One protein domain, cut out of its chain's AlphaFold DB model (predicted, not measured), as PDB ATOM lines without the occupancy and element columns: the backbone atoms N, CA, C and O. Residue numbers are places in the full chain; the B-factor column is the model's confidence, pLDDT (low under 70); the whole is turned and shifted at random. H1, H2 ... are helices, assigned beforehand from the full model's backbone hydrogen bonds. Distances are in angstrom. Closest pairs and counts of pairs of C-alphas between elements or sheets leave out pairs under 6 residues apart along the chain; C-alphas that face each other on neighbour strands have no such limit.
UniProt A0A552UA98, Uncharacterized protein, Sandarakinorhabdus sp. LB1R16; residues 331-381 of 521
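AT A GLANCE: This is residues 331 to 381 of the 521 residues of an uncharacterized protein of Sandarakinorhabdus sp. LB1R16 (UniProt A0A552UA98). Three short helices pack in a crossed cluster: H2 stands like a post, with H1 crossing it near its first residues and H3, the longest, crossing it nearer its last. From H2 the chain makes a wide loop, residues 351 to 367, before it comes back to begin H3. The printed part has 51 residues with three named helices, H1, H2 and H3 in chain order, and no named strand; the class is all helix. It is compact, with a radius of gyration of the C-alphas of 10.2 A, yet elongated in outline, spanning 30 by 19 by 16 A.

HOW THE PARTS SIT: H3, residues 368 to 380, touches H2, residues 341 to 350, with residues 371 to 375 alone. Their closest C-alphas are those of Ala 374 and Leu 348, 6.7 A apart, and their lines are about perpendicular, at 84 degrees. H3 also touches H1, residues 331 to 337, at a steep tilt of 40 degrees, the same way; their closest C-alphas, Thr 375 and Ser 337, are 6.1 A apart. H1 and H2 touch, closest at the C-alphas of Ala 334 and Arg 341, 5.4 A apart; at 71 degrees they are only just about perpendicular. In H1, H2 and H3 every O i to N i+4 pair is within hydrogen-bond range.

IN THESE COORDINATES: H3 is 18.5 A long from first to last C-alpha and ends at C-alpha 380, (-16.074, 5.289, 11.235). H2 is 14.3 A long and begins at C-alpha 341, (-21.667, -10.595, -1.283). H1 is 9.9 A long and begins at C-alpha 331, (-27.917, -10.272, -1.297).

THE WHOLE: The two C-alphas farthest apart are those of Val 362 and Thr 380, 30.3 A. The printed part has no cut. The link from H1 to H2 is tight, and that from H2 to H3 is long, with 17 residues. The mean pLDDT of the printed part is 74.1; residues 356 to 365 and 377 to 381 are under 70.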
ATOM      1  N   THR A 331     -27.929 -10.984  -0.009       75.75
ATOM      2  CA  THR A 331     -27.917 -10.272  -1.297       75.75
ATOM      3  C   THR A 331     -28.499  -8.863  -1.170       75.75
ATOM      4  O   THR A 331     -27.929  -7.907  -1.694       75.75
ATOM      5  N   ALA A 332     -29.613  -8.710  -0.448       74.94
ATOM      6  CA  ALA A 332     -30.201  -7.402  -0.176       74.94
ATOM      7  C   ALA A 332     -29.305  -6.556   0.747       74.94
ATOM      8  O   ALA A 332     -29.132  -5.366   0.489       74.94
ATOM      9  N   ALA A 333     -28.670  -7.177   1.746       83.88
ATOM     10  CA  ALA A 333     -27.664  -6.545   2.598       83.88
ATOM     11  C   ALA A 333     -26.461  -6.052   1.779       83.88
ATOM     12  O   ALA A 333     -26.067  -4.901   1.915       83.88
ATOM     13  N   ALA A 334     -25.943  -6.862   0.850       81.88
ATOM     14  CA  ALA A 334     -24.834  -6.464  -0.021       81.88
ATOM     15  C   ALA A 334     -25.181  -5.245  -0.888       81.88
ATOM     16  O   ALA A 334     -24.372  -4.327  -1.033       81.88
ATOM     17  N   ARG A 335     -26.418  -5.195  -1.401       78.62
ATOM     18  CA  ARG A 335     -26.937  -4.038  -2.140       78.62
ATOM     19  C   ARG A 335     -27.057  -2.794  -1.256       78.62
ATOM     20  O   ARG A 335     -26.683  -1.716  -1.700       78.62
ATOM     21  N   LEU A 336     -27.554  -2.938  -0.024       79.69
ATOM     22  CA  LEU A 336     -27.681  -1.838   0.942       79.69
ATOM     23  C   LEU A 336     -26.319  -1.296   1.397       79.69
ATOM     24  O   LEU A 336     -26.154  -0.087   1.533       79.69
ATOM     25  N   SER A 337     -25.335  -2.175   1.586       77.44
ATOM     26  CA  SER A 337     -23.974  -1.805   1.988       77.44
ATOM     27  C   SER A 337     -23.101  -1.325   0.819       77.44
ATOM     28  O   SER A 337     -22.032  -0.769   1.057       77.44
ATOM     29  N   GLY A 338     -23.516  -1.538  -0.436       76.69
ATOM     30  CA  GLY A 338     -22.723  -1.218  -1.631       76.69
ATOM     31  C   GLY A 338     -21.479  -2.104  -1.809       76.69
ATOM     32  O   GLY A 338     -20.513  -1.696  -2.452       76.69
ATOM     33  N   LEU A 339     -21.476  -3.304  -1.219       80.94
ATOM     34  CA  LEU A 339     -20.338  -4.229  -1.195       80.94
ATOM     35  C   LEU A 339     -20.638  -5.507  -1.991       80.94
ATOM     36  O   LEU A 339     -21.787  -5.845  -2.266       80.94
ATOM     37  N   SER A 340     -19.595  -6.271  -2.338       79.19
ATOM     38  CA  SER A 340     -19.794  -7.626  -2.866       79.19
ATOM     39  C   SER A 340     -20.351  -8.557  -1.782       79.19
ATOM     40  O   SER A 340     -20.169  -8.328  -0.583       79.19
ATOM     41  N   ARG A 341     -21.013  -9.642  -2.195       79.38
ATOM     42  CA  ARG A 341     -21.667 -10.595  -1.283       79.38
ATOM     43  C   ARG A 341     -20.684 -11.242  -0.291       79.38
ATOM     44  O   ARG A 341     -21.007 -11.366   0.885       79.38
ATOM     45  N   GLU A 342     -19.467 -11.574  -0.729       77.00
ATOM     46  CA  GLU A 342     -18.400 -12.101   0.145       77.00
ATOM     47  C   GLU A 342     -17.883 -11.064   1.146       77.00
ATOM     48  O   GLU A 342     -17.709 -11.380   2.319       77.00
ATOM     49  N   ARG A 343     -17.687  -9.811   0.713       75.44
ATOM     50  CA  ARG A 343     -17.241  -8.725   1.603       75.44
ATOM     51  C   ARG A 343     -18.299  -8.363   2.637       75.44
ATOM     52  O   ARG A 343     -17.961  -8.121   3.786       75.44
ATOM     53  N   THR A 344     -19.565  -8.368   2.230       82.50
ATOM     54  CA  THR A 344     -20.707  -8.159   3.130       82.50
ATOM     55  C   THR A 344     -20.768  -9.264   4.177       82.50
ATOM     56  O   THR A 344     -20.961  -8.983   5.351       82.50
ATOM     57  N   ARG A 345     -20.539 -10.521   3.778       83.31
ATOM     58  CA  ARG A 345     -20.493 -11.645   4.715       83.31
ATOM     59  C   ARG A 345     -19.361 -11.498   5.732       83.31
ATOM     60  O   ARG A 345     -19.633 -11.559   6.919       83.31
ATOM     61  N   ALA A 346     -18.137 -11.234   5.278       78.88
ATOM     62  CA  ALA A 346     -16.993 -11.048   6.172       78.88
ATOM     63  C   ALA A 346     -17.188  -9.864   7.139       78.88
ATOM     64  O   ALA A 346     -16.816  -9.949   8.306       78.88
ATOM     65  N   LEU A 347     -17.805  -8.773   6.665       82.69
ATOM     66  CA  LEU A 347     -18.169  -7.624   7.495       82.69
ATOM     67  C   LEU A 347     -19.144  -8.020   8.610       82.69
ATOM     68  O   LEU A 347     -18.932  -7.667   9.765       82.69
ATOM     69  N   LEU A 348     -20.209  -8.744   8.262       85.12
ATOM     70  CA  LEU A 348     -21.245  -9.141   9.214       85.12
ATOM     71  C   LEU A 348     -20.772 -10.251  10.164       85.12
ATOM     72  O   LEU A 348     -21.151 -10.227  11.330       85.12
ATOM     73  N   GLU A 349     -19.909 -11.169   9.713       84.19
ATOM     74  CA  GLU A 349     -19.222 -12.153  10.568       84.19
ATOM     75  C   GLU A 349     -18.346 -11.436  11.602       84.19
ATOM     76  O   GLU A 349     -18.454 -11.706  12.795       84.19
ATOM     77  N   GLY A 350     -17.543 -10.456  11.171       74.00
ATOM     78  CA  GLY A 350     -16.718  -9.650  12.076       74.00
ATOM     79  C   GLY A 350     -17.524  -8.790  13.056       74.00
ATOM     80  O   GLY A 350     -17.026  -8.462  14.129       74.00
ATOM     81  N   ALA A 351     -18.764  -8.445  12.706       78.50
ATOM     82  CA  ALA A 351     -19.690  -7.706  13.561       78.50
ATOM     83  C   ALA A 351     -20.565  -8.609  14.453       78.50
ATOM     84  O   ALA A 351     -21.390  -8.087  15.197       78.50
ATOM     85  N   GLY A 352     -20.437  -9.941  14.358       80.44
ATOM     86  CA  GLY A 352     -21.305 -10.884  15.075       80.44
ATOM     87  C   GLY A 352     -22.779 -10.821  14.646       80.44
ATOM     88  O   GLY A 352     -23.656 -11.243  15.386       80.44
ATOM     89  N   ALA A 353     -23.064 -10.269  13.464       83.06
ATOM     90  CA  ALA A 353     -24.420 -10.082  12.945       83.06
ATOM     91  C   ALA A 353     -24.919 -11.282  12.117       83.06
ATOM     92  O   ALA A 353     -26.040 -11.256  11.609       83.06
ATOM     93  N   ILE A 354     -24.083 -12.310  11.931       80.94
ATOM     94  CA  ILE A 354     -24.463 -13.564  11.274       80.94
ATOM     95  C   ILE A 354     -24.814 -14.600  12.349       80.94
ATOM     96  O   ILE A 354     -23.967 -14.854  13.201       80.94
ATOM     97  N   PRO A 355     -26.014 -15.213  12.297       72.00
ATOM     98  CA  PRO A 355     -26.422 -16.242  13.251       72.00
ATOM     99  C   PRO A 355     -25.488 -17.454  13.253       72.00
ATOM    100  O   PRO A 355     -24.999 -17.873  12.190       72.00
ATOM    101  N   ASP A 356     -25.307 -18.067  14.420       61.56
ATOM    102  CA  ASP A 356     -24.438 -19.227  14.582       61.56
ATOM    103  C   ASP A 356     -24.943 -20.427  13.759       61.56
ATOM    104  O   ASP A 356     -26.138 -20.704  13.625       61.56
ATOM    105  N   GLY A 357     -24.005 -21.152  13.141       58.62
ATOM    106  CA  GLY A 357     -24.310 -22.309  12.288       58.62
ATOM    107  C   GLY A 357     -24.714 -21.980  10.841       58.62
ATOM    108  O   GLY A 357     -24.969 -22.898  10.059       58.62
ATOM    109  N   SER A 358     -24.714 -20.704  10.441       66.19
ATOM    110  CA  SER A 358     -25.004 -20.274   9.063       66.19
ATOM    111  C   SER A 358     -23.938 -20.754   8.058       66.19
ATOM    112  O   SER A 358     -22.894 -20.121   7.878       66.19
ATOM    113  N   LYS A 359     -24.187 -21.859   7.340       61.34
ATOM    114  CA  LYS A 359     -23.268 -22.392   6.308       61.34
ATOM    115  C   LYS A 359     -23.261 -21.544   5.020       61.34
ATOM    116  O   LYS A 359     -24.140 -20.714   4.776       61.34
ATOM    117  N   ARG A 360     -22.244 -21.726   4.163       52.69
ATOM    118  CA  ARG A 360     -22.251 -21.173   2.790       52.69
ATOM    119  C   ARG A 360     -23.430 -21.777   2.016       52.69
ATOM    120  O   ARG A 360     -23.569 -22.990   2.001       52.69
ATOM    121  N   GLY A 361     -24.240 -20.931   1.378       46.69
ATOM    122  CA  GLY A 361     -25.399 -21.356   0.578       46.69
ATOM    123  C   GLY A 361     -26.713 -21.499   1.352       46.69
ATOM    124  O   GLY A 361     -27.755 -21.605   0.731       46.69
ATOM    125  N   VAL A 362     -26.704 -21.430   2.687       49.34
ATOM    126  CA  VAL A 362     -27.948 -21.441   3.472       49.34
ATOM    127  C   VAL A 362     -28.513 -20.023   3.522       49.34
ATOM    128  O   VAL A 362     -27.790 -19.075   3.845       49.34
ATOM    129  N   ALA A 363     -29.783 -19.859   3.155       55.38
ATOM    130  CA  ALA A 363     -30.496 -18.602   3.334       55.38
ATOM    131  C   ALA A 363     -30.740 -18.380   4.832       55.38
ATOM    132  O   ALA A 363     -31.256 -19.261   5.506       55.38
ATOM    133  N   PHE A 364     -30.352 -17.217   5.345       67.88
ATOM    134  CA  PHE A 364     -30.642 -16.803   6.714       67.88
ATOM    135  C   PHE A 364     -31.076 -15.340   6.719       67.88
ATOM    136  O   PHE A 364     -30.701 -14.543   5.848       67.88
ATOM    137  N   ALA A 365     -31.904 -15.016   7.697       67.56
ATOM    138  CA  ALA A 365     -32.525 -13.722   7.880       67.56
ATOM    139  C   ALA A 365     -31.564 -12.759   8.605       67.56
ATOM    140  O   ALA A 365     -31.084 -13.068   9.692       67.56
ATOM    141  N   LEU A 366     -31.262 -11.599   8.007       78.94
ATOM    142  CA  LEU A 366     -30.465 -10.535   8.634       78.94
ATOM    143  C   LEU A 366     -31.361  -9.374   9.066       78.94
ATOM    144  O   LEU A 366     -32.235  -8.951   8.306       78.94
ATOM    145  N   GLU A 367     -31.097  -8.798  10.235       80.06
ATOM    146  CA  GLU A 367     -31.775  -7.577  10.672       80.06
ATOM    147  C   GLU A 367     -31.236  -6.336   9.929       80.06
ATOM    148  O   GLU A 367     -30.029  -6.068   9.965       80.06
ATOM    149  N   PRO A 368     -32.098  -5.517   9.292       79.38
ATOM    150  CA  PRO A 368     -31.677  -4.314   8.571       79.38
ATOM    151  C   PRO A 368     -30.901  -3.319   9.440       79.38
ATOM    152  O   PRO A 368     -29.945  -2.705   8.967       79.38
ATOM    153  N   ALA A 369     -31.284  -3.182  10.714       80.06
ATOM    154  CA  ALA A 369     -30.623  -2.291  11.663       80.06
ATOM    155  C   ALA A 369     -29.183  -2.739  11.963       80.06
ATOM    156  O   ALA A 369     -28.270  -1.914  11.931       80.06
ATOM    157  N   ALA A 370     -28.957  -4.042  12.161       81.69
ATOM    158  CA  ALA A 370     -27.624  -4.603  12.381       81.69
ATOM    159  C   ALA A 370     -26.718  -4.426  11.149       81.69
ATOM    160  O   ALA A 370     -25.554  -4.045  11.278       81.69
ATOM    161  N   VAL A 371     -27.265  -4.606   9.939       85.88
ATOM    162  CA  VAL A 371     -26.533  -4.359   8.682       85.88
ATOM    163  C   VAL A 371     -26.156  -2.882   8.537       85.88
ATOM    164  O   VAL A 371     -25.018  -2.567   8.176       85.88
ATOM    165  N   ALA A 372     -27.076  -1.967   8.849       82.25
ATOM    166  CA  ALA A 372     -26.806  -0.531   8.823       82.25
ATOM    167  C   ALA A 372     -25.740  -0.135   9.860       82.25
ATOM    168  O   ALA A 372     -24.817   0.616   9.533       82.25
ATOM    169  N   ALA A 373     -25.812  -0.686  11.076       80.88
ATOM    170  CA  ALA A 373     -24.850  -0.440  12.148       80.88
ATOM    171  C   ALA A 373     -23.445  -0.946  11.788       80.88
ATOM    172  O   ALA A 373     -22.490  -0.179  11.877       80.88
ATOM    173  N   ALA A 374     -23.314  -2.180  11.286       81.62
ATOM    174  CA  ALA A 374     -22.031  -2.743  10.853       81.62
ATOM    175  C   ALA A 374     -21.414  -1.952   9.684       81.62
ATOM    176  O   ALA A 374     -20.217  -1.662   9.675       81.62
ATOM    177  N   THR A 375     -22.245  -1.536   8.723       78.56
ATOM    178  CA  THR A 375     -21.807  -0.701   7.592       78.56
ATOM    179  C   THR A 375     -21.363   0.690   8.061       78.56
ATOM    180  O   THR A 375     -20.407   1.250   7.528       78.56
ATOM    181  N   THR A 376     -22.032   1.259   9.066       74.94
ATOM    182  CA  THR A 376     -21.683   2.571   9.634       74.94
ATOM    183  C   THR A 376     -20.400   2.486  10.453       74.94
ATOM    184  O   THR A 376     -19.495   3.286  10.232       74.94
ATOM    185  N   ALA A 377     -20.267   1.462  11.298       68.56
ATOM    186  CA  ALA A 377     -19.076   1.198  12.100       68.56
ATOM    187  C   ALA A 377     -17.816   1.058  11.230       68.56
ATOM    188  O   ALA A 377     -16.779   1.644  11.548       68.56
ATOM    189  N   GLN A 378     -17.925   0.375  10.084       68.50
ATOM    190  CA  GLN A 378     -16.841   0.261   9.105       68.50
ATOM    191  C   GLN A 378     -16.431   1.611   8.497       68.50
ATOM    192  O   GLN A 378     -15.256   1.809   8.199       68.50
ATOM    193  N   LYS A 379     -17.375   2.537   8.301       64.06
ATOM    194  CA  LYS A 379     -17.080   3.883   7.780       64.06
ATOM    195  C   LYS A 379     -16.395   4.772   8.822       64.06
ATOM    196  O   LYS A 379     -15.616   5.638   8.443       64.06
ATOM    197  N   THR A 380     -16.666   4.546  10.108       59.62
ATOM    198  CA  THR A 380     -16.074   5.289  11.235       59.62
ATOM    199  C   THR A 380     -14.756   4.719  11.761       59.62
ATOM    200  O   THR A 380     -14.021   5.437  12.428       59.62
ATOM    201  N   MET A 381     -14.422   3.454  11.493       60.41
ATOM    202  CA  MET A 381     -13.113   2.900  11.850       60.41
ATOM    203  C   MET A 381     -12.115   3.159  10.720       60.41
ATOM    204  O   MET A 381     -12.269   2.632   9.618       60.41
TER     205      MET A 381